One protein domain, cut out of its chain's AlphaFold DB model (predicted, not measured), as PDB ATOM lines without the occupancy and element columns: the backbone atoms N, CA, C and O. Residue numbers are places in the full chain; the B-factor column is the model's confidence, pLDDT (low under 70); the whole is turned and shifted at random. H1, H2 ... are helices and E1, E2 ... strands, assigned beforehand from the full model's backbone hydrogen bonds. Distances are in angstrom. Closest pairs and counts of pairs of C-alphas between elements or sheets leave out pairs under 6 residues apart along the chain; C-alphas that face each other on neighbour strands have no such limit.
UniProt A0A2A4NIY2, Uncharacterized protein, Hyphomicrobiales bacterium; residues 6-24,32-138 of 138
ATOM      1  N   GLU A   6     167.002 152.086 152.652       95.31
ATOM      2  CA  GLU A   6     167.163 150.634 152.734       95.31
ATOM      3  C   GLU A   6     167.491 150.032 151.367       95.31
ATOM      4  O   GLU A   6     168.386 149.197 151.260       95.31
ATOM      5  N   LEU A   7     166.816 150.493 150.306       95.75
ATOM      6  CA  LEU A   7     167.109 150.044 148.948       95.75
ATOM      7  C   LEU A   7     168.497 150.516 148.503       95.75
ATOM      8  O   LEU A   7     169.224 149.757 147.869       95.75
ATOM      9  N   MET A   8     168.893 151.733 148.875       96.31
ATOM     10  CA  MET A   8     170.233 152.236 148.593       96.31
ATOM     11  C   MET A   8     171.312 151.415 149.317       96.31
ATOM     12  O   MET A   8     172.281 151.003 148.688       96.31
ATOM     13  N   LEU A   9     171.127 151.092 150.600       96.75
ATOM     14  CA  LEU A   9     172.047 150.236 151.364       96.75
ATOM     15  C   LEU A   9     172.146 148.816 150.785       96.75
ATOM     16  O   LEU A   9     173.244 148.263 150.705       96.75
ATOM     17  N   ALA A  10     171.031 148.248 150.322       96.88
ATOM     18  CA  ALA A  10     171.030 146.952 149.643       96.88
ATOM     19  C   ALA A  10     171.833 146.990 148.331       96.88
ATOM     20  O   ALA A  10     172.601 146.072 148.049       96.88
ATOM     21  N   ILE A  11     171.711 148.070 147.551       95.94
ATOM     22  CA  ILE A  11     172.521 148.262 146.342       95.94
ATOM     23  C   ILE A  11     174.005 148.385 146.700       95.94
ATOM     24  O   ILE A  11     174.821 147.703 146.090       95.94
ATOM     25  N   LEU A  12     174.365 149.187 147.707       96.38
ATOM     26  CA  LEU A  12     175.763 149.355 148.128       96.38
ATOM     27  C   LEU A  12     176.375 148.069 148.703       96.38
ATOM     28  O   LEU A  12     177.569 147.825 148.521       96.38
ATOM     29  N   SER A  13     175.567 147.220 149.346       96.31
ATOM     30  CA  SER A  13     175.976 145.870 149.764       96.31
ATOM     31  C   SER A  13     176.393 145.002 148.577       96.31
ATOM     32  O   SER A  13     177.325 144.210 148.684       96.31
ATOM     33  N   MET A  14     175.719 145.160 147.435       94.81
ATOM     34  CA  MET A  14     176.039 144.430 146.209       94.81
ATOM     35  C   MET A  14     177.146 145.092 145.386       94.81
ATOM     36  O   MET A  14     177.916 144.387 144.735       94.81
ATOM     37  N   ASP A  15     177.267 146.420 145.432       95.25
ATOM     38  CA  ASP A  15     178.342 147.148 144.747       95.25
ATOM     39  C   ASP A  15     179.722 146.727 145.268       95.25
ATOM     40  O   ASP A  15     180.649 146.576 144.483       95.25
ATOM     41  N   ALA A  16     179.839 146.393 146.560       94.88
ATOM     42  CA  ALA A  16     181.079 145.880 147.148       94.88
ATOM     43  C   ALA A  16     181.623 144.605 146.465       94.88
ATOM     44  O   ALA A  16     182.813 144.326 146.563       94.88
ATOM     45  N   TYR A  17     180.799 143.833 145.747       93.88
ATOM     46  CA  TYR A  17     181.267 142.688 144.948       93.88
ATOM     47  C   TYR A  17     181.857 143.085 143.588       93.88
ATOM     48  O   TYR A  17     182.546 142.290 142.955       93.88
ATOM     49  N   ASN A  18     181.572 144.297 143.122       93.12
ATOM     50  CA  ASN A  18     181.961 144.806 141.806       93.12
ATOM     51  C   ASN A  18     182.952 145.975 141.912       93.12
ATOM     52  O   ASN A  18     183.189 146.690 140.942       93.12
ATOM     53  N   GLN A  19     183.569 146.143 143.081       93.06
ATOM     54  CA  GLN A  19     184.612 147.126 143.358       93.06
ATOM     55  C   GLN A  19     185.911 146.426 143.790       93.06
ATOM     56  O   GLN A  19     185.941 145.210 143.955       93.06
ATOM     57  N   GLY A  20     187.017 147.173 143.848       92.00
ATOM     58  CA  GLY A  20     188.348 146.629 144.119       92.00
ATOM     59  C   GLY A  20     188.796 145.489 143.196       92.00
ATOM     60  O   GLY A  20     188.844 145.632 141.975       92.00
ATOM     61  N   TYR A  21     189.171 144.358 143.787       91.25
ATOM     62  CA  TYR A  21     189.693 143.192 143.075       91.25
ATOM     63  C   TYR A  21     188.598 142.162 142.759       91.25
ATOM     64  O   TYR A  21     187.589 142.062 143.453       91.25
ATOM     65  N   GLY A  22     188.827 141.341 141.727       88.56
ATOM     66  CA  GLY A  22     187.922 140.238 141.379       88.56
ATOM     67  C   GLY A  22     186.549 140.679 140.860       88.56
ATOM     68  O   GLY A  22     185.594 139.912 140.950       88.56
ATOM     69  N   LYS A  23     186.434 141.903 140.325       89.75
ATOM     70  CA  LYS A  23     185.169 142.465 139.829       89.75
ATOM     71  C   LYS A  23     184.585 141.600 138.709       89.75
ATOM     72  O   LYS A  23     185.231 141.393 137.682       89.75
ATOM     73  N   GLY A  24     183.336 141.162 138.868       85.94
ATOM     74  CA  GLY A  24     182.571 140.520 137.790       85.94
ATOM     75  C   GLY A  24     181.982 141.525 136.793       85.94
ATOM     76  O   GLY A  24     181.750 141.190 135.632       85.94
ATOM     77  N   ILE A  32     177.266 155.764 142.873       92.38
ATOM     78  CA  ILE A  32     176.050 154.964 142.713       92.38
ATOM     79  C   ILE A  32     174.911 155.749 143.357       92.38
ATOM     80  O   ILE A  32     174.965 156.056 144.542       92.38
ATOM     81  N   GLY A  33     173.885 156.130 142.593       91.25
ATOM     82  CA  GLY A  33     172.808 156.973 143.124       91.25
ATOM     83  C   GLY A  33     173.341 158.275 143.744       91.25
ATOM     84  O   GLY A  33     174.023 159.046 143.066       91.25
ATOM     85  N   SER A  34     173.029 158.527 145.021       90.56
ATOM     86  CA  SER A  34     173.583 159.648 145.801       90.56
ATOM     87  C   SER A  34     174.895 159.321 146.528       90.56
ATOM     88  O   SER A  34     175.545 160.241 147.011       90.56
ATOM     89  N   ALA A  35     175.319 158.057 146.563       95.81
ATOM     90  CA  ALA A  35     176.521 157.619 147.263       95.81
ATOM     91  C   ALA A  35     177.776 157.823 146.413       95.81
ATOM     92  O   ALA A  35     177.838 157.367 145.268       95.81
ATOM     93  N   THR A  36     178.781 158.486 146.980       97.12
ATOM     94  CA  THR A  36     180.070 158.752 146.327       97.12
ATOM     95  C   THR A  36     181.159 157.950 147.019       97.12
ATOM     96  O   THR A  36     181.239 157.978 148.237       97.12
ATOM     97  N   PHE A  37     181.983 157.238 146.259       96.38
ATOM     98  CA  PHE A  37     183.143 156.508 146.764       96.38
ATOM     99  C   PHE A  37     184.041 157.428 147.599       96.38
ATOM    100  O   PHE A  37     184.428 158.495 147.116       96.38
ATOM    101  N   SER A  38     184.390 157.000 148.813       96.44
ATOM    102  CA  SER A  38     185.280 157.745 149.712       96.44
ATOM    103  C   SER A  38     186.534 156.972 150.129       96.44
ATOM    104  O   SER A  38     187.519 157.592 150.525       96.44
ATOM    105  N   GLY A  39     186.555 155.646 149.972       96.00
ATOM    106  CA  GLY A  39     187.722 154.818 150.274       96.00
ATOM    107  C   GLY A  39     187.439 153.324 150.143       96.00
ATOM    108  O   GLY A  39     186.289 152.903 150.063       96.00
ATOM    109  N   GLU A  40     188.489 152.508 150.130       97.06
ATOM    110  CA  GLU A  40     188.381 151.045 150.105       97.06
ATOM    111  C   GLU A  40     189.523 150.374 150.870       97.06
ATOM    112  O   GLU A  40     190.566 150.980 151.133       97.06
ATOM    113  N   SER A  41     189.307 149.119 151.256       96.62
ATOM    114  CA  SER A  41     190.349 148.250 151.799       96.62
ATOM    115  C   SER A  41     191.437 147.985 150.756       96.62
ATOM    116  O   SER A  41     191.172 148.069 149.563       96.62
ATOM    117  N   VAL A  42     192.634 147.585 151.188       95.56
ATOM    118  CA  VAL A  42     193.761 147.281 150.287       95.56
ATOM    119  C   VAL A  42     193.376 146.250 149.215       95.56
ATOM    120  O   VAL A  42     192.841 145.187 149.534       95.56
ATOM    121  N   VAL A  43     193.690 146.563 147.952       94.38
ATOM    122  CA  VAL A  43     193.341 145.749 146.768       94.38
ATOM    123  C   VAL A  43     194.550 145.174 146.026       94.38
ATOM    124  O   VAL A  43     194.373 144.494 145.017       94.38
ATOM    125  N   ASP A  44     195.764 145.446 146.506       94.12
ATOM    126  CA  ASP A  44     196.997 144.985 145.870       94.12
ATOM    127  C   ASP A  44     197.110 143.456 145.901       94.12
ATOM    128  O   ASP A  44     196.846 142.808 146.918       94.12
ATOM    129  N   GLU A  45     197.540 142.869 144.782       91.12
ATOM    130  CA  GLU A  45     197.756 141.426 144.682       91.12
ATOM    131  C   GLU A  45     198.751 140.949 145.753       91.12
ATOM    132  O   GLU A  45     199.830 141.514 145.932       91.12
ATOM    133  N   GLY A  46     198.375 139.900 146.491       88.88
ATOM    134  CA  GLY A  46     199.175 139.351 147.587       88.88
ATOM    135  C   GLY A  46     198.980 140.036 148.943       88.88
ATOM    136  O   GLY A  46     199.504 139.525 149.937       88.88
ATOM    137  N   ALA A  47     198.209 141.126 149.030       91.31
ATOM    138  CA  ALA A  47     197.819 141.707 150.313       91.31
ATOM    139  C   ALA A  47     196.934 140.742 151.123       91.31
ATOM    140  O   ALA A  47     196.168 139.952 150.567       91.31
ATOM    141  N   GLU A  48     197.004 140.830 152.454       89.44
ATOM    142  CA  GLU A  48     196.262 139.942 153.361       89.44
ATOM    143  C   GLU A  48     194.750 139.954 153.090       89.44
ATOM    144  O   GLU A  48     194.121 138.896 153.035       89.44
ATOM    145  N   GLY A  49     194.173 141.135 152.841       87.44
ATOM    146  CA  GLY A  49     192.756 141.269 152.506       87.44
ATOM    147  C   GLY A  49     192.373 140.525 151.230       87.44
ATOM    148  O   GLY A  49     191.403 139.771 151.223       87.44
ATOM    149  N   VAL A  50     193.192 140.634 150.184       90.00
ATOM    150  CA  VAL A  50     192.971 139.925 148.917       90.00
ATOM    151  C   VAL A  50     193.094 138.411 149.108       90.00
ATOM    152  O   VAL A  50     192.211 137.664 148.687       90.00
ATOM    153  N   ASN A  51     194.128 137.951 149.819       86.69
ATOM    154  CA  ASN A  51     194.375 136.523 150.061       86.69
ATOM    155  C   ASN A  51     193.291 135.861 150.926       86.69
ATOM    156  O   ASN A  51     192.996 134.680 150.762       86.69
ATOM    157  N   THR A  52     192.705 136.612 151.861       82.44
ATOM    158  CA  THR A  52     191.633 136.126 152.745       82.44
ATOM    159  C   THR A  52     190.236 136.315 152.156       82.44
ATOM    160  O   THR A  52     189.259 135.854 152.750       82.44
ATOM    161  N   GLY A  53     190.121 136.979 151.001       86.62
ATOM    162  CA  GLY A  53     188.851 137.320 150.366       86.62
ATOM    163  C   GLY A  53     188.096 138.468 151.046       86.62
ATOM    164  O   GLY A  53     186.918 138.669 150.740       86.62
ATOM    165  N   PHE A  54     188.742 139.212 151.947       91.25
ATOM    166  CA  PHE A  54     188.191 140.411 152.572       91.25
ATOM    167  C   PHE A  54     188.169 141.582 151.591       91.25
ATOM    168  O   PHE A  54     189.169 141.891 150.940       91.25
ATOM    169  N   TYR A  55     187.032 142.264 151.521       95.12
ATOM    170  CA  TYR A  55     186.930 143.545 150.844       95.12
ATOM    171  C   TYR A  55     185.889 144.420 151.538       95.12
ATOM    172  O   TYR A  55     184.800 143.952 151.887       95.12
ATOM    173  N   ALA A  56     186.225 145.693 151.719       97.06
ATOM    174  CA  ALA A  56     185.332 146.704 152.252       97.06
ATOM    175  C   ALA A  56     185.509 148.021 151.499       97.06
ATOM    176  O   ALA A  56     186.587 148.335 150.996       97.06
ATOM    177  N   ILE A  57     184.434 148.793 151.432       97.94
ATOM    178  CA  ILE A  57     184.368 150.049 150.689       97.94
ATOM    179  C   ILE A  57     183.521 151.050 151.464       97.94
ATOM    180  O   ILE A  57     182.517 150.676 152.075       97.94
ATOM    181  N   SER A  58     183.922 152.317 151.453       98.06
ATOM    182  CA  SER A  58     183.187 153.410 152.074       98.06
ATOM    183  C   SER A  58     182.611 154.370 151.039       98.06
ATOM    184  O   SER A  58     183.201 154.620 149.983       98.06
ATOM    185  N   TYR A  59     181.449 154.926 151.369       98.12
ATOM    186  CA  TYR A  59     180.776 155.938 150.571       98.12
ATOM    187  C   TYR A  59     180.329 157.113 151.426       98.12
ATOM    188  O   TYR A  59     179.798 156.923 152.519       98.12
ATOM    189  N   ASP A  60     180.423 158.313 150.871       97.69
ATOM    190  CA  ASP A  60     179.768 159.501 151.398       97.69
ATOM    191  C   ASP A  60     178.341 159.580 150.851       97.69
ATOM    192  O   ASP A  60     178.114 159.488 149.637       97.69
ATOM    193  N   THR A  61     177.368 159.730 151.749       95.62
ATOM    194  CA  THR A  61     175.938 159.765 151.418       95.62
ATOM    195  C   THR A  61     175.207 160.850 152.210       95.62
ATOM    196  O   THR A  61     175.713 161.360 153.208       95.62
ATOM    197  N   ASP A  62     173.964 161.150 151.826       92.88
ATOM    198  CA  ASP A  62     173.106 162.109 152.542       92.88
ATOM    199  C   ASP A  62     172.727 161.654 153.968       92.88
ATOM    200  O   ASP A  62     172.185 162.432 154.752       92.88
ATOM    201  N   TYR A  63     172.980 160.389 154.308       88.81
ATOM    202  CA  TYR A  63     172.717 159.798 155.621       88.81
ATOM    203  C   TYR A  63     174.006 159.414 156.363       88.81
ATOM    204  O   TYR A  63     173.951 158.601 157.287       88.81
ATOM    205  N   GLY A  64     175.136 160.017 155.977       94.44
ATOM    206  CA  GLY A  64     176.446 159.819 156.591       94.44
ATOM    207  C   GLY A  64     177.356 158.886 155.791       94.44
ATOM    208  O   GLY A  64     177.088 158.572 154.625       94.44
ATOM    209  N   THR A  65     178.443 158.449 156.415       97.44
ATOM    210  CA  THR A  65     179.385 157.501 155.820       97.44
ATOM    211  C   THR A  65     178.777 156.105 155.824       97.44
ATOM    212  O   THR A  65     178.367 155.588 156.860       97.44
ATOM    213  N   VAL A  66     178.711 155.458 154.666       97.94
ATOM    214  CA  VAL A  66     178.329 154.047 154.564       97.94
ATOM    215  C   VAL A  66     179.579 153.214 154.425       97.94
ATOM    216  O   VAL A  66     180.351 153.464 153.510       97.94
ATOM    217  N   ILE A  67     179.739 152.191 155.257       98.12
ATOM    218  CA  ILE A  67     180.755 151.156 155.060       98.12
ATOM    219  C   ILE A  67     180.052 149.881 154.608       98.12
ATOM    220  O   ILE A  67     179.180 149.365 155.308       98.12
ATOM    221  N   SER A  68     180.426 149.391 153.430       97.62
ATOM    222  CA  SER A  68     179.907 148.164 152.841       97.62
ATOM    223  C   SER A  68     180.962 147.063 152.882       97.62
ATOM    224  O   SER A  68     182.048 147.227 152.322       97.62
ATOM    225  N   TYR A  69     180.649 145.944 153.533       96.06
ATOM    226  CA  TYR A  69     181.513 144.765 153.590       96.06
ATOM    227  C   TYR A  69     181.057 143.726 152.563       96.06
ATOM    228  O   TYR A  69     179.895 143.298 152.565       96.06
ATOM    229  N   ARG A  70     181.981 143.280 151.707       93.69
ATOM    230  CA  ARG A  70     181.732 142.172 150.780       93.69
ATOM    231  C   ARG A  70     181.579 140.869 151.562       93.69
ATOM    232  O   ARG A  70     182.228 140.656 152.586       93.69
ATOM    233  N   GLY A  71     180.726 139.976 151.071       87.19
ATOM    234  CA  GLY A  71     180.712 138.600 151.549       87.19
ATOM    235  C   GLY A  71     181.897 137.778 151.027       87.19
ATOM    236  O   GLY A  71     182.801 138.286 150.366       87.19
ATOM    237  N   THR A  72     181.869 136.480 151.319       77.50
ATOM    238  CA  THR A  72     182.870 135.510 150.858       77.50
ATOM    239  C   THR A  72     182.338 134.665 149.707       77.50
ATOM    240  O   THR A  72     181.194 134.212 149.753       77.50
ATOM    241  N   ASP A  73     183.193 134.420 148.716       66.00
ATOM    242  CA  ASP A  73     182.939 133.487 147.612       66.00
ATOM    243  C   ASP A  73     183.392 132.052 147.948       66.00
ATOM    244  O   ASP A  73     183.252 131.137 147.136       66.00
ATOM    245  N   ASN A  74     183.934 131.822 149.151       63.84
ATOM    246  CA  ASN A  74     184.331 130.488 149.587       63.84
ATOM    247  C   ASN A  74     183.089 129.644 149.933       63.84
ATOM    248  O   ASN A  74     182.524 129.740 151.026       63.84
ATOM    249  N   LEU A  75     182.671 128.797 148.988       53.50
ATOM    250  CA  LEU A  75     181.505 127.928 149.133       53.50
ATOM    251  C   LEU A  75     181.647 126.862 150.226       53.50
ATOM    252  O   LEU A  75     180.613 126.414 150.706       53.50
ATOM    253  N   GLU A  76     182.845 126.463 150.665       54.03
ATOM    254  CA  GLU A  76     182.992 125.530 151.803       54.03
ATOM    255  C   GLU A  76     182.506 126.170 153.114       54.03
ATOM    256  O   GLU A  76     181.852 125.529 153.938       54.03
ATOM    257  N   LEU A  77     182.723 127.479 153.253       50.59
ATOM    258  CA  LEU A  77     182.194 128.282 154.354       50.59
ATOM    259  C   LEU A  77     180.678 128.497 154.215       50.59
ATOM    260  O   LEU A  77     179.956 128.492 155.211       50.59
ATOM    261  N   ALA A  78     180.182 128.627 152.980       46.69
ATOM    262  CA  ALA A  78     178.758 128.796 152.705       46.69
ATOM    263  C   ALA A  78     177.952 127.494 152.822       46.69
ATOM    264  O   ALA A  78     176.796 127.568 153.216       46.69
ATOM    265  N   SER A  79     178.528 126.324 152.507       45.44
ATOM    266  CA  SER A  79     177.875 124.994 152.474       45.44
ATOM    267  C   SER A  79     177.749 124.315 153.843       45.44
ATOM    268  O   SER A  79     177.070 123.300 153.980       45.44
ATOM    269  N   SER A  80     178.246 124.966 154.894       49.34
ATOM    270  CA  SER A  80     177.875 124.705 156.293       49.34
ATOM    271  C   SER A  80     176.484 125.292 156.644       49.34
ATOM    272  O   SER A  80     176.182 125.585 157.797       49.34
ATOM    273  N   SER A  81     175.618 125.488 155.639       47.66
ATOM    274  CA  SER A  81     174.478 126.426 155.586       47.66
ATOM    275  C   SER A  81     173.314 126.167 156.547       47.66
ATOM    276  O   SER A  81     172.385 126.971 156.584       47.66
ATOM    277  N   ASN A  82     173.343 125.097 157.343       42.00
ATOM    278  CA  ASN A  82     172.436 124.961 158.490       42.00
ATOM    279  C   ASN A  82     172.866 125.831 159.691       42.00
ATOM    280  O   ASN A  82     172.139 125.898 160.682       42.00
ATOM    281  N   ASP A  83     174.014 126.514 159.595       41.97
ATOM    282  CA  ASP A  83     174.642 127.248 160.698       41.97
ATOM    283  C   ASP A  83     174.655 128.784 160.533       41.97
ATOM    284  O   ASP A  83     174.969 129.518 161.470       41.97
ATOM    285  N   ILE A  84     174.235 129.307 159.372       45.81
ATOM    286  CA  ILE A  84     174.223 130.761 159.105       45.81
ATOM    287  C   ILE A  84     173.284 131.508 160.073       45.81
ATOM    288  O   ILE A  84     173.535 132.659 160.421       45.81
ATOM    289  N   LEU A  85     172.225 130.844 160.550       43.03
ATOM    290  CA  LEU A  85     171.226 131.424 161.453       43.03
ATOM    291  C   LEU A  85     171.457 131.119 162.942       43.03
ATOM    292  O   LEU A  85     170.902 131.829 163.774       43.03
ATOM    293  N   ASN A  86     172.253 130.100 163.295       44.00
ATOM    294  CA  ASN A  86     172.303 129.581 164.672       44.00
ATOM    295  C   ASN A  86     173.681 129.657 165.358       44.00
ATOM    296  O   ASN A  86     173.711 129.714 166.586       44.00
ATOM    297  N   GLY A  87     174.806 129.685 164.632       41.88
ATOM    298  CA  GLY A  87     176.138 129.564 165.254       41.88
ATOM    299  C   GLY A  87     177.096 130.729 165.025       41.88
ATOM    300  O   GLY A  87     178.093 130.870 165.737       41.88
ATOM    301  N   TRP A  88     176.808 131.608 164.068       45.66
ATOM    302  CA  TRP A  88     177.827 132.529 163.565       45.66
ATOM    303  C   TRP A  88     177.968 133.837 164.359       45.66
ATOM    304  O   TRP A  88     179.071 134.349 164.528       45.66
ATOM    305  N   VAL A  89     176.881 134.325 164.964       46.75
ATOM    306  CA  VAL A  89     176.925 135.517 165.834       46.75
ATOM    307  C   VAL A  89     177.505 135.198 167.221       46.75
ATOM    308  O   VAL A  89     177.976 136.103 167.903       46.75
ATOM    309  N   SER A  90     177.522 133.924 167.643       41.16
ATOM    310  CA  SER A  90     177.828 133.579 169.039       41.16
ATOM    311  C   SER A  90     178.809 132.419 169.278       41.16
ATOM    312  O   SER A  90     179.195 132.247 170.432       41.16
ATOM    313  N   GLY A  91     179.226 131.623 168.281       40.66
ATOM    314  CA  GLY A  91     179.944 130.366 168.572       40.66
ATOM    315  C   GLY A  91     181.092 129.940 167.654       40.66
ATOM    316  O   GLY A  91     181.952 129.201 168.123       40.66
ATOM    317  N   ALA A  92     181.157 130.380 166.393       42.88
ATOM    318  CA  ALA A  92     182.103 129.781 165.437       42.88
ATOM    319  C   ALA A  92     183.349 130.615 165.103       42.88
ATOM    320  O   ALA A  92     184.279 130.068 164.522       42.88
ATOM    321  N   GLY A  93     183.399 131.903 165.456       43.28
ATOM    322  CA  GLY A  93     184.455 132.784 164.960       43.28
ATOM    323  C   GLY A  93     184.336 132.958 163.444       43.28
ATOM    324  O   GLY A  93     184.545 132.045 162.650       43.28
ATOM    325  N   PHE A  94     184.005 134.167 163.012       52.00
ATOM    326  CA  PHE A  94     184.285 134.606 161.647       52.00
ATOM    327  C   PHE A  94     185.707 134.179 161.246       52.00
ATOM    328  O   PHE A  94     186.564 134.049 162.123       52.00
ATOM    329  N   THR A  95     185.973 133.982 159.950       55.44
ATOM    330  CA  THR A  95     187.330 133.697 159.455       55.44
ATOM    331  C   THR A  95     188.307 134.634 160.161       55.44
ATOM    332  O   THR A  95     188.206 135.855 160.041       55.44
ATOM    333  N   THR A  96     189.176 134.071 161.003       60.00
ATOM    334  CA  THR A  96     189.916 134.838 162.018       60.00
ATOM    335  C   THR A  96     190.726 135.982 161.413       60.00
ATOM    336  O   THR A  96     190.973 136.964 162.098       60.00
ATOM    337  N   GLY A  97     191.081 135.878 160.127       71.50
ATOM    338  CA  GLY A  97     191.762 136.925 159.369       71.50
ATOM    339  C   GLY A  97     190.881 138.083 158.883       71.50
ATOM    340  O   GLY A  97     191.386 139.189 158.774       71.50
ATOM    341  N   GLN A  98     189.577 137.906 158.622       81.94
ATOM    342  CA  GLN A  98     188.754 139.000 158.069       81.94
ATOM    343  C   GLN A  98     188.208 139.958 159.132       81.94
ATOM    344  O   GLN A  98     187.970 141.124 158.832       81.94
ATOM    345  N   VAL A  99     188.011 139.496 160.373       85.25
ATOM    346  CA  VAL A  99     187.518 140.376 161.449       85.25
ATOM    347  C   VAL A  99     188.509 141.489 161.765       85.25
ATOM    348  O   VAL A  99     188.076 142.635 161.722       85.25
ATOM    349  N   PRO A 100     189.802 141.222 162.034       88.00
ATOM    350  CA  PRO A 100     190.771 142.286 162.276       88.00
ATOM    351  C   PRO A 100     190.812 143.304 161.135       88.00
ATOM    352  O   PRO A 100     190.757 144.497 161.394       88.00
ATOM    353  N   LEU A 101     190.766 142.843 159.881       92.38
ATOM    354  CA  LEU A 101     190.736 143.722 158.710       92.38
ATOM    355  C   LEU A 101     189.467 144.590 158.647       92.38
ATOM    356  O   LEU A 101     189.538 145.761 158.279       92.38
ATOM    357  N   ALA A 102     188.309 144.040 159.026       92.94
ATOM    358  CA  ALA A 102     187.061 144.793 159.123       92.94
ATOM    359  C   ALA A 102     187.111 145.847 160.237       92.94
ATOM    360  O   ALA A 102     186.659 146.972 160.023       92.94
ATOM    361  N   LEU A 103     187.678 145.499 161.401       92.75
ATOM    362  CA  LEU A 103     187.897 146.444 162.497       92.75
ATOM    363  C   LEU A 103     188.835 147.567 162.039       92.75
ATOM    364  O   LEU A 103     188.466 148.730 162.130       92.75
ATOM    365  N   ASP A 104     189.993 147.231 161.473       94.81
ATOM    366  CA  ASP A 104     190.981 148.210 161.015       94.81
ATOM    367  C   ASP A 104     190.398 149.143 159.950       94.81
ATOM    368  O   ASP A 104     190.593 150.357 160.007       94.81
ATOM    369  N   PHE A 105     189.638 148.609 158.989       96.88
ATOM    370  CA  PHE A 105     188.972 149.439 157.988       96.88
ATOM    371  C   PHE A 105     187.939 150.379 158.619       96.88
ATOM    372  O   PHE A 105     187.925 151.566 158.298       96.88
ATOM    373  N   TYR A 106     187.122 149.881 159.554       96.50
ATOM    374  CA  TYR A 106     186.188 150.713 160.310       96.50
ATOM    375  C   TYR A 106     186.909 151.846 161.043       96.50
ATOM    376  O   TYR A 106     186.511 153.006 160.919       96.50
ATOM    377  N   GLU A 107     187.982 151.539 161.776       96.44
ATOM    378  CA  GLU A 107     188.711 152.552 162.540       96.44
ATOM    379  C   GLU A 107     189.365 153.592 161.627       96.44
ATOM    380  O   GLU A 107     189.349 154.783 161.936       96.44
ATOM    381  N   ASN A 108     189.883 153.163 160.475       96.88
ATOM    382  CA  ASN A 108     190.490 154.053 159.489       96.88
ATOM    383  C   ASN A 108     189.467 154.992 158.837       96.88
ATOM    384  O   ASN A 108     189.761 156.172 158.653       96.88
ATOM    385  N   VAL A 109     188.276 154.493 158.496       97.31
ATOM    386  CA  VAL A 109     187.226 155.304 157.860       97.31
ATOM    387  C   VAL A 109     186.592 156.271 158.859       97.31
ATOM    388  O   VAL A 109     186.362 157.433 158.536       97.31
ATOM    389  N   THR A 110     186.305 155.803 160.073       96.06
ATOM    390  CA  THR A 110     185.554 156.584 161.070       96.06
ATOM    391  C   THR A 110     186.443 157.446 161.967       96.06
ATOM    392  O   THR A 110     185.958 158.374 162.616       96.06
ATOM    393  N   GLY A 111     187.739 157.132 162.066       95.81
ATOM    394  CA  GLY A 111     188.639 157.711 163.067       95.81
ATOM    395  C   GLY A 111     188.278 157.332 164.510       95.81
ATOM    396  O   GLY A 111     188.750 157.979 165.448       95.81
ATOM    397  N   LYS A 112     187.415 156.327 164.701       94.25
ATOM    398  CA  LYS A 112     186.927 155.837 165.995       94.25
ATOM    399  C   LYS A 112     187.405 154.423 166.240       94.25
ATOM    400  O   LYS A 112     187.543 153.646 165.305       94.25
ATOM    401  N   LYS A 113     187.617 154.063 167.500       93.31
ATOM    402  CA  LYS A 113     187.820 152.661 167.855       93.31
ATOM    403  C   LYS A 113     186.545 151.866 167.625       93.31
ATOM    404  O   LYS A 113     185.452 152.397 167.776       93.31
ATOM    405  N   TYR A 114     186.678 150.581 167.305       85.19
ATOM    406  CA  TYR A 114     185.520 149.726 166.998       85.19
ATOM    407  C   TYR A 114     184.512 149.578 168.158       85.19
ATOM    408  O   TYR A 114     183.411 149.084 167.956       85.19
ATOM    409  N   TYR A 115     184.900 149.953 169.381       85.06
ATOM    410  CA  TYR A 115     184.045 149.977 170.574       85.06
ATOM    411  C   TYR A 115     183.494 151.378 170.901       85.06
ATOM    412  O   TYR A 115     182.813 151.557 171.910       85.06
ATOM    413  N   GLU A 116     183.820 152.386 170.093       89.25
ATOM    414  CA  GLU A 116     183.271 153.734 170.182       89.25
ATOM    415  C   GLU A 116     182.136 153.911 169.166       89.25
ATOM    416  O   GLU A 116     182.127 153.323 168.090       89.25
ATOM    417  N   THR A 117     181.166 154.767 169.484       86.12
ATOM    418  CA  THR A 117     180.053 155.049 168.571       86.12
ATOM    419  C   THR A 117     180.461 156.051 167.487       86.12
ATOM    420  O   THR A 117     180.747 157.211 167.791       86.12
ATOM    421  N   ALA A 118     180.388 155.642 166.217       92.12
ATOM    422  CA  ALA A 118     180.389 156.540 165.059       92.12
ATOM    423  C   ALA A 118     178.941 156.809 164.598       92.12
ATOM    424  O   ALA A 118     178.367 156.057 163.815       92.12
ATOM    425  N   SER A 119     178.310 157.858 165.139       90.88
ATOM    426  CA  SER A 119     176.873 158.146 164.950       90.88
ATOM    427  C   SER A 119     176.471 158.534 163.523       90.88
ATOM    428  O   SER A 119     175.293 158.494 163.179       90.88
ATOM    429  N   ASP A 120     177.438 158.953 162.716       93.50
ATOM    430  CA  ASP A 120     177.309 159.320 161.307       93.50
ATOM    431  C   ASP A 120     177.701 158.176 160.363       93.50
ATOM    432  O   ASP A 120     177.776 158.383 159.156       93.50
ATOM    433  N   THR A 121     177.940 156.973 160.892       96.12
ATOM    434  CA  THR A 121     178.346 155.809 160.105       96.12
ATOM    435  C   THR A 121     177.241 154.756 160.061       96.12
ATOM    436  O   THR A 121     176.665 154.374 161.079       96.12
ATOM    437  N   VAL A 122     176.953 154.246 158.865       96.19
ATOM    438  CA  VAL A 122     176.014 153.149 158.620       96.19
ATOM    439  C   VAL A 122     176.776 151.963 158.046       96.19
ATOM    440  O   VAL A 122     177.446 152.080 157.024       96.19
ATOM    441  N   LEU A 123     176.647 150.801 158.680       95.88
ATOM    442  CA  LEU A 123     177.282 149.569 158.218       95.88
ATOM    443  C   LEU A 123     176.290 148.741 157.405       95.88
ATOM    444  O   LEU A 123     175.120 148.614 157.774       95.88
ATOM    445  N   THR A 124     176.745 148.184 156.288       96.75
ATOM    446  CA  THR A 124     175.928 147.333 155.427       96.75
ATOM    447  C   THR A 124     176.768 146.237 154.778       96.75
ATOM    448  O   THR A 124     177.992 146.319 154.704       96.75
ATOM    449  N   GLY A 125     176.116 145.176 154.329       95.00
ATOM    450  CA  GLY A 125     176.793 144.047 153.719       95.00
ATOM    451  C   GLY A 125     175.847 142.880 153.508       95.00
ATOM    452  O   GLY A 125     174.787 142.778 154.128       95.00
ATOM    453  N   HIS A 126     176.254 141.976 152.627       91.56
ATOM    454  CA  HIS A 126     175.505 140.770 152.297       91.56
ATOM    455  C   HIS A 126     176.271 139.515 152.741       91.56
ATOM    456  O   HIS A 126     177.503 139.495 152.739       91.56
ATOM    457  N   SER A 127     175.545 138.450 153.109       88.00
ATOM    458  CA  SER A 127     176.126 137.179 153.569       88.00
ATOM    459  C   SER A 127     177.117 137.402 154.731       88.00
ATOM    460  O   SER A 127     176.768 138.075 155.703       88.00
ATOM    461  N   LEU A 128     178.356 136.903 154.627       85.19
ATOM    462  CA  LEU A 128     179.452 137.152 155.574       85.19
ATOM    463  C   LEU A 128     179.609 138.649 155.922       85.19
ATOM    464  O   LEU A 128     179.744 138.996 157.095       85.19
ATOM    465  N   GLY A 129     179.517 139.538 154.929       87.38
ATOM    466  CA  GLY A 129     179.638 140.985 155.122       87.38
ATOM    467  C   GLY A 129     178.499 141.591 155.948       87.38
ATOM    468  O   GLY A 129     178.703 142.547 156.696       87.38
ATOM    469  N   GLY A 130     177.305 140.992 155.893       88.19
ATOM    470  CA  GLY A 130     176.186 141.364 156.764       88.19
ATOM    471  C   GLY A 130     176.464 141.020 158.230       88.19
ATOM    472  O   GLY A 130     176.212 141.836 159.115       88.19
ATOM    473  N   GLY A 131     177.070 139.856 158.488       83.44
ATOM    474  CA  GLY A 131     177.496 139.470 159.837       83.44
ATOM    475  C   GLY A 131     178.605 140.370 160.393       83.44
ATOM    476  O   GLY A 131     178.535 140.771 161.554       83.44
ATOM    477  N   LEU A 132     179.585 140.753 159.561       85.00
ATOM    478  CA  LEU A 132     180.625 141.721 159.939       85.00
ATOM    479  C   LEU A 132     180.012 143.081 160.302       85.00
ATOM    480  O   LEU A 132     180.343 143.652 161.341       85.00
ATOM    481  N   SER A 133     179.057 143.551 159.494       88.94
ATOM    482  CA  SER A 133     178.320 144.795 159.749       88.94
ATOM    483  C   SER A 133     177.597 144.763 161.093       88.94
ATOM    484  O   SER A 133     177.698 145.703 161.874       88.94
ATOM    485  N   GLN A 134     176.892 143.667 161.392       84.50
ATOM    486  CA  GLN A 134     176.159 143.526 162.648       84.50
ATOM    487  C   GLN A 134     177.094 143.457 163.861       84.50
ATOM    488  O   GLN A 134     176.790 144.041 164.897       84.50
ATOM    489  N   ARG A 135     178.241 142.778 163.738       81.31
ATOM    490  CA  ARG A 135     179.228 142.665 164.820       81.31
ATOM    491  C   ARG A 135     179.846 144.011 165.199       81.31
ATOM    492  O   ARG A 135     180.174 144.199 166.366       81.31
ATOM    493  N   LEU A 136     180.048 144.889 164.224       82.81
ATOM    494  CA  LEU A 136     180.618 146.227 164.404       82.81
ATOM    495  C   LEU A 136     179.580 147.278 164.820       82.81
ATOM    496  O   LEU A 136     179.942 148.331 165.328       82.81
ATOM    497  N   ALA A 137     178.294 147.003 164.599       78.56
ATOM    498  CA  ALA A 137     177.200 147.861 165.042       78.56
ATOM    499  C   ALA A 137     176.774 147.618 166.506       78.56
ATOM    500  O   ALA A 137     175.917 148.352 167.002       78.56
ATOM    501  N   ALA A 138     177.314 146.581 167.161       56.84
ATOM    502  CA  ALA A 138     176.985 146.145 168.522       56.84
ATOM    503  C   ALA A 138     178.062 146.556 169.532       56.84
ATOM    504  O   ALA A 138     177.669 147.037 170.618       56.84
TER     505      ALA A 138
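AT A GLANCE: This is residues 6 to 24 and 32 to 138 of the 138 residues of an uncharacterized protein of Hyphomicrobiales bacterium (UniProt A0A2A4NIY2). A strongly twisted sheet of four strands lies between helices, with H1 on one face and H4 and H5 on the other, making three layers. Short H2 lies off the sheet near the first residues of H4, while H3 and the unnamed residues 79 to 97 lie beyond the last residue of E3. The printed part has 126 residues with five named helices and four named strands, in the order H1 E1 H2 E2 E3 H3 H4 E4 H5; the class is mixed, helices and strands. The sheet runs E1, E2, E3, E4 and is mixed. The whole is compact, with a radius of gyration of the C-alphas of 13.9 A and spans of 38 by 31 by 27 A.

HOW THE PARTS SIT: Start with H1, residues 6 to 15, which is on the sheet of E1, residues 35 to 40, E2, residues 56 to 61, E3, residues 64 to 69, and E4, residues 121 to 125; its closest C-alphas to E4 are those of Ser 13 and Gly 125, 4.4 A. E1 and E2 are antiparallel at 147 degrees, with N 36 and O 60 at 2.9 A, within hydrogen-bond range. E2 and E3 form an antiparallel hairpin; look at N 59 and O 66, 2.8 A. E3 and E4 are parallel at 26 degrees, with N 67 and O 122 at 2.9 A. H2, residues 48 to 52, is not on the sheet, nor is H3, residues 75 to 78. H4, residues 98 to 110, is on the face opposite to H1, at a height over the sheet of 8.9 A, over E2 and E3 and along the strands, at 15 degrees to E3 on the local plane. E3, H3 and H4, and E4 make a strand-helix-strand unit, two parallel neighbour strands with helices between, and its crossover is right-handed. With residues 98 to 101 alone, H4 only just touches H2, with 3 pairs of C-alphas within 8 A; the closest are Thr 52 and Gln 98, 6.7 A. H5, residues 128 to 136, is on the same face as H4, over E4, at a height over the sheet of 6.4 A; the closest C-alphas of E4 and H5 are those of Leu 123 and Ser 133, 5.1 A apart, and the closest of E3 and H5 are those of Tyr 69 and Gly 129, 4.5 A apart. Every O i to N i+4 pair is within hydrogen-bond range in H1, H2, H4 and H5; H3 is too short for one.

IN THESE COORDINATES: Find C-alpha 6 at (167.163, 150.634, 152.734), where H1 begins; it spans 14.2 A. E2 spans 16.1 A, E3 16.2 A and H4 18.1 A. H5 ends at C-alpha 136, (180.618, 146.227, 164.404).

THE WHOLE: The C-alphas farthest apart are those of Asp 62 and Glu 76, 37.9 A. Residues 25 to 31 are not printed; C-alphas 24 and 32 are 16.6 A apart across the cut. The link from H3 to H4 is long, 19 residues. The pLDDT is under 70 at residues 73 to 96 and at residue 138.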